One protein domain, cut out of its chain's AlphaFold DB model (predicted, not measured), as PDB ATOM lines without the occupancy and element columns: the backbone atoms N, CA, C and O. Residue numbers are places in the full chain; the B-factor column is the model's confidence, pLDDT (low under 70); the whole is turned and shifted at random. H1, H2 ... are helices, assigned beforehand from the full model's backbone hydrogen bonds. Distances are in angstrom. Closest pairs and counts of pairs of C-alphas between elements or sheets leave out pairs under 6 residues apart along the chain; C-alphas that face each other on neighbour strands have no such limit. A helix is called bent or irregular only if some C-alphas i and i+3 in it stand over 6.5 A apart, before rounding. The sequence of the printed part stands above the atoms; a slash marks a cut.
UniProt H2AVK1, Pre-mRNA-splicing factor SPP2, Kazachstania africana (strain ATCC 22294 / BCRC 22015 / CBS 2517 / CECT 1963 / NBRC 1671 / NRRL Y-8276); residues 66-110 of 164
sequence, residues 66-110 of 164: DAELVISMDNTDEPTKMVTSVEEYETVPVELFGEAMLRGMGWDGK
ATOM      1  N   ASP A  66     118.331 139.174 141.573       55.03
ATOM      2  CA  ASP A  66     117.082 138.452 141.292       55.03
ATOM      3  C   ASP A  66     117.195 137.497 140.086       55.03
ATOM      4  O   ASP A  66     116.329 136.661 139.835       55.03
ATOM      5  N   ALA A  67     118.261 137.622 139.290       59.09
ATOM      6  CA  ALA A  67     118.284 137.073 137.940       59.09
ATOM      7  C   ALA A  67     118.512 135.554 137.859       59.09
ATOM      8  O   ALA A  67     118.157 134.967 136.835       59.09
ATOM      9  N   GLU A  68     119.046 134.884 138.890       71.12
ATOM     10  CA  GLU A  68     119.414 133.458 138.781       71.12
ATOM     11  C   GLU A  68     119.562 132.704 140.112       71.12
ATOM     12  O   GLU A  68     120.382 131.798 140.230       71.12
ATOM     13  N   LEU A  69     118.783 133.044 141.144       85.31
ATOM     14  CA  LEU A  69     118.741 132.189 142.332       85.31
ATOM     15  C   LEU A  69     118.028 130.870 141.975       85.31
ATOM     16  O   LEU A  69     116.899 130.884 141.484       85.31
ATOM     17  N   VAL A  70     118.693 129.739 142.210       89.69
ATOM     18  CA  VAL A  70     118.178 128.384 141.958       89.69
ATOM     19  C   VAL A  70     118.365 127.563 143.226       89.69
ATOM     20  O   VAL A  70     119.491 127.411 143.699       89.69
ATOM     21  N   ILE A  71     117.274 127.035 143.778       90.12
ATOM     22  CA  ILE A  71     117.308 126.168 144.960       90.12
ATOM     23  C   ILE A  71     117.023 124.738 144.511       90.12
ATOM     24  O   ILE A  71     115.885 124.397 144.195       90.12
ATOM     25  N   SER A  72     118.055 123.899 144.490       89.25
ATOM     26  CA  SER A  72     117.916 122.465 144.226       89.25
ATOM     27  C   SER A  72     117.533 121.725 145.505       89.25
ATOM     28  O   SER A  72     118.073 122.005 146.572       89.25
ATOM     29  N   MET A  73     116.605 120.773 145.397       83.88
ATOM     30  CA  MET A  73     116.231 119.905 146.513       83.88
ATOM     31  C   MET A  73     117.060 118.622 146.471       83.88
ATOM     32  O   MET A  73     117.049 117.906 145.467       83.88
ATOM     33  N   ASP A  74     117.729 118.314 147.577       85.25
ATOM     34  CA  ASP A  74     118.369 117.020 147.778       85.25
ATOM     35  C   ASP A  74     117.316 116.025 148.284       85.25
ATOM     36  O   ASP A  74     116.635 116.271 149.278       85.25
ATOM     37  N   ASN A  75     117.149 114.896 147.589       81.50
ATOM     38  CA  ASN A  75     116.146 113.871 147.926       81.50
ATOM     39  C   ASN A  75     116.648 112.871 148.988       81.50
ATOM     40  O   ASN A  75     116.271 111.700 148.962       81.50
ATOM     41  N   THR A  76     117.564 113.286 149.861       82.81
ATOM     42  CA  THR A  76     118.160 112.420 150.882       82.81
ATOM     43  C   THR A  76     117.371 112.503 152.188       82.81
ATOM     44  O   THR A  76     116.954 113.577 152.608       82.81
ATOM     45  N   ASP A  77     117.199 111.369 152.874       78.44
ATOM     46  CA  ASP A  77     116.483 111.282 154.161       78.44
ATOM     47  C   ASP A  77     117.324 111.782 155.359       78.44
ATOM     48  O   ASP A  77     117.116 111.370 156.504       78.44
ATOM     49  N   GLU A  78     118.319 112.641 155.118       79.50
ATOM     50  CA  GLU A  78     119.136 113.191 156.198       79.50
ATOM     51  C   GLU A  78     118.321 114.190 157.031       79.50
ATOM     52  O   GLU A  78     117.539 114.970 156.479       79.50
ATOM     53  N   PRO A  79     118.475 114.195 158.371       70.81
ATOM     54  CA  PRO A  79     117.721 115.103 159.218       70.81
ATOM     55  C   PRO A  79     118.119 116.546 158.900       70.81
ATOM     56  O   PRO A  79     119.211 117.008 159.235       70.81
ATOM     57  N   THR A  80     117.206 117.268 158.260       73.56
ATOM     58  CA  THR A  80     117.350 118.697 157.997       73.56
ATOM     59  C   THR A  80     117.341 119.487 159.307       73.56
ATOM     60  O   THR A  80     116.785 119.068 160.328       73.56
ATOM     61  N   LYS A  81     117.998 120.654 159.300       79.50
ATOM     62  CA  LYS A  81     118.008 121.568 160.449       79.50
ATOM     63  C   LYS A  81     116.565 121.939 160.807       79.50
ATOM     64  O   LYS A  81     115.841 122.472 159.976       79.50
ATOM     65  N   MET A  82     116.159 121.693 162.055       73.00
ATOM     66  CA  MET A  82     114.788 121.962 162.519       73.00
ATOM     67  C   MET A  82     114.460 123.457 162.675       73.00
ATOM     68  O   MET A  82     113.293 123.804 162.835       73.00
ATOM     69  N   VAL A  83     115.465 124.340 162.677       84.69
ATOM     70  CA  VAL A  83     115.302 125.782 162.918       84.69
ATOM     71  C   VAL A  83     116.098 126.567 161.880       84.69
ATOM     72  O   VAL A  83     117.286 126.299 161.698       84.69
ATOM     73  N   THR A  84     115.442 127.530 161.233       87.25
ATOM     74  CA  THR A  84     116.052 128.488 160.301       87.25
ATOM     75  C   THR A  84     116.556 129.726 161.043       87.25
ATOM     76  O   THR A  84     115.994 130.131 162.066       87.25
ATOM     77  N   SER A  85     117.645 130.322 160.555       90.56
ATOM     78  CA  SER A  85     118.248 131.529 161.141       90.56
ATOM     79  C   SER A  85     117.789 132.809 160.429       90.56
ATOM     80  O   SER A  85     117.332 132.772 159.291       90.56
ATOM     81  N   VAL A  86     117.901 133.973 161.084       90.62
ATOM     82  CA  VAL A  86     117.541 135.269 160.464       90.62
ATOM     83  C   VAL A  86     118.439 135.573 159.259       90.62
ATOM     84  O   VAL A  86     117.962 136.066 158.244       90.62
ATOM     85  N   GLU A  87     119.712 135.193 159.338       90.88
ATOM     86  CA  GLU A  87     120.702 135.354 158.269       90.88
ATOM     87  C   GLU A  87     120.310 134.576 156.991       90.88
ATOM     88  O   GLU A  87     120.548 135.032 155.871       90.88
ATOM     89  N   GLU A  88     119.630 133.431 157.124       89.00
ATOM     90  CA  GLU A  88     119.100 132.667 155.980       89.00
ATOM     91  C   GLU A  88     117.982 133.420 155.238       89.00
ATOM     92  O   GLU A  88     117.897 133.346 154.015       89.00
ATOM     93  N   TYR A  89     117.168 134.208 155.945       90.94
ATOM     94  CA  TYR A  89     116.147 135.055 155.316       90.94
ATOM     95  C   TYR A  89     116.726 136.330 154.695       90.94
ATOM     96  O   TYR A  89     116.149 136.867 153.750       90.94
ATOM     97  N   GLU A  90     117.856 136.823 155.209       89.25
ATOM     98  CA  GLU A  90     118.582 137.938 154.590       89.25
ATOM     99  C   GLU A  90     119.247 137.510 153.278       89.25
ATOM    100  O   GLU A  90     119.297 138.285 152.322       89.25
ATOM    101  N   THR A  91     119.735 136.268 153.219       89.19
ATOM    102  CA  THR A  91     120.336 135.702 152.003       89.19
ATOM    103  C   THR A  91     119.292 135.276 150.973       89.19
ATOM    104  O   THR A  91     119.501 135.520 149.783       89.19
ATOM    105  N   VAL A  92     118.165 134.691 151.401       90.75
ATOM    106  CA  VAL A  92     117.038 134.332 150.524       90.75
ATOM    107  C   VAL A  92     115.734 134.953 151.040       90.75
ATOM    108  O   VAL A  92     115.063 134.377 151.903       90.75
ATOM    109  N   PRO A  93     115.327 136.113 150.488       91.00
ATOM    110  CA  PRO A  93     114.059 136.744 150.831       91.00
ATOM    111  C   PRO A  93     112.849 135.855 150.516       91.00
ATOM    112  O   PRO A  93     112.828 135.130 149.518       91.00
ATOM    113  N   VAL A  94     111.791 135.977 151.325       91.12
ATOM    114  CA  VAL A  94     110.557 135.174 151.198       91.12
ATOM    115  C   VAL A  94     109.902 135.319 149.821       91.12
ATOM    116  O   VAL A  94     109.403 134.340 149.274       91.12
ATOM    117  N   GLU A  95     109.928 136.523 149.251       90.19
ATOM    118  CA  GLU A  95     109.347 136.816 147.934       90.19
ATOM    119  C   GLU A  95     110.048 136.040 146.807       90.19
ATOM    120  O   GLU A  95     109.389 135.580 145.880       90.19
ATOM    121  N   LEU A  96     111.364 135.826 146.922       90.25
ATOM    122  CA  LEU A  96     112.187 135.163 145.905       90.25
ATOM    123  C   LEU A  96     112.299 133.648 146.110       90.25
ATOM    124  O   LEU A  96     112.586 132.915 145.164       90.25
ATOM    125  N   PHE A  97     112.070 133.162 147.332       92.06
ATOM    126  CA  PHE A  97     112.222 131.747 147.675       92.06
ATOM    127  C   PHE A  97     111.364 130.829 146.790       92.06
ATOM    128  O   PHE A  97     111.855 129.824 146.278       92.06
ATOM    129  N   GLY A  98     110.094 131.187 146.580       92.25
ATOM    130  CA  GLY A  98     109.170 130.384 145.775       92.25
ATOM    131  C   GLY A  98     109.606 130.275 144.313       92.25
ATOM    132  O   GLY A  98     109.625 129.180 143.754       92.25
ATOM    133  N   GLU A  99     110.018 131.391 143.710       91.00
ATOM    134  CA  GLU A  99     110.493 131.413 142.324       91.00
ATOM    135  C   GLU A  99     111.799 130.628 142.166       91.00
ATOM    136  O   GLU A  99     111.924 129.823 141.246       91.00
ATOM    137  N   ALA A 100     112.745 130.796 143.094       92.56
ATOM    138  CA  ALA A 100     114.028 130.099 143.076       92.56
ATOM    139  C   ALA A 100     113.893 128.581 143.276       92.56
ATOM    140  O   ALA A 100     114.628 127.804 142.659       92.56
ATOM    141  N   MET A 101     112.937 128.150 144.102       92.94
ATOM    142  CA  MET A 101     112.590 126.739 144.277       92.94
ATOM    143  C   MET A 101     111.990 126.156 142.998       92.94
ATOM    144  O   MET A 101     112.452 125.126 142.508       92.94
ATOM    145  N   LEU A 102     111.001 126.834 142.410       91.81
ATOM    146  CA  LEU A 102     110.414 126.414 141.136       91.81
ATOM    147  C   LEU A 102     111.471 126.365 140.027       91.81
ATOM    148  O   LEU A 102     111.470 125.445 139.206       91.81
ATOM    149  N   ARG A 103     112.424 127.300 140.035       92.44
ATOM    150  CA  ARG A 103     113.557 127.308 139.110       92.44
ATOM    151  C   ARG A 103     114.464 126.093 139.277       92.44
ATOM    152  O   ARG A 103     114.893 125.523 138.278       92.44
ATOM    153  N   GLY A 104     114.691 125.643 140.513       90.62
ATOM    154  CA  GLY A 104     115.394 124.388 140.801       90.62
ATOM    155  C   GLY A 104     114.662 123.142 140.307       90.62
ATOM    156  O   GLY A 104     115.298 122.142 139.981       90.62
ATOM    157  N   MET A 105     113.338 123.222 140.160       91.12
ATOM    158  CA  MET A 105     112.506 122.181 139.542       91.12
ATOM    159  C   MET A 105     112.425 122.298 138.008       91.12
ATOM    160  O   MET A 105     111.759 121.485 137.369       91.12
ATOM    161  N   GLY A 106     113.101 123.282 137.406       89.62
ATOM    162  CA  GLY A 106     113.146 123.492 135.958       89.62
ATOM    163  C   GLY A 106     112.137 124.504 135.414       89.62
ATOM    164  O   GLY A 106     111.981 124.592 134.196       89.62
ATOM    165  N   TRP A 107     111.458 125.279 136.267       91.31
ATOM    166  CA  TRP A 107     110.646 126.408 135.805       91.31
ATOM    167  C   TRP A 107     111.548 127.533 135.281       91.31
ATOM    168  O   TRP A 107     112.512 127.928 135.932       91.31
ATOM    169  N   ASP A 108     111.251 128.074 134.102       86.75
ATOM    170  CA  ASP A 108     112.105 129.063 133.431       86.75
ATOM    171  C   ASP A 108     111.819 130.516 133.857       86.75
ATOM    172  O   ASP A 108     112.353 131.454 133.259       86.75
ATOM    173  N   GLY A 109     110.973 130.705 134.877       83.06
ATOM    174  CA  GLY A 109     110.584 132.014 135.409       83.06
ATOM    175  C   GLY A 109     109.714 132.829 134.454       83.06
ATOM    176  O   GLY A 109     109.380 133.982 134.739       83.06
ATOM    177  N   LYS A 110     109.332 132.260 133.307       84.81
ATOM    178  CA  LYS A 110     108.370 132.897 132.421       84.81
ATOM    179  C   LYS A 110     106.991 132.492 132.893       84.81
ATOM    180  O   LYS A 110     106.653 131.314 132.987       84.81
TER     181      LYS A 110
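AT A GLANCE: This is residues 66 to 110 of the 164 residues of the protein "Pre-mRNA-splicing factor SPP2" of Kazachstania africana (strain ATCC 22294 / BCRC 22015 / CBS 2517 / CECT 1963 / NBRC 1671 / NRRL Y-8276) (UniProt H2AVK1). With little regular structure, this is a flat, open loop of chain: residues 69 to 72 run beside H2, residues 74 to 88 swing out wide, and H1 and H2 bring the chain back round. The printed part has 45 residues with two named helices, H1 then H2, and no named strand; the class is all helix, though the helices hold only 17 residues. It is loose, with a radius of gyration of the C-alphas of 11.8 A and spans of 33 by 25 by 12 A.

IN THESE COORDINATES: Begin at C-alpha 66, (117.082, 138.452, 141.292); residues 66 to 85 hold no named element. At C-alpha 86, (117.541, 135.269, 160.464), H1 begins and runs 8.9 A to residue 91. H2, residues 94 to 104, runs 15.7 A to C-alpha 104, (115.394, 124.388, 140.801).

HOW THE PARTS SIT: Look at residues 92 and 93, the tight link: H1 and H2 meet only through it. H2 is only just irregular, with C-alphas 95 and 98 6.8 A apart. Every O i to N i+4 pair is within hydrogen-bond range in H1, and 5 of 7 in H2.

THE WHOLE: The C-alphas farthest apart, those of Pro 79 and Lys 110, are 33.5 A apart. The printed part has no cut; residues 66 to 67 are under pLDDT 70.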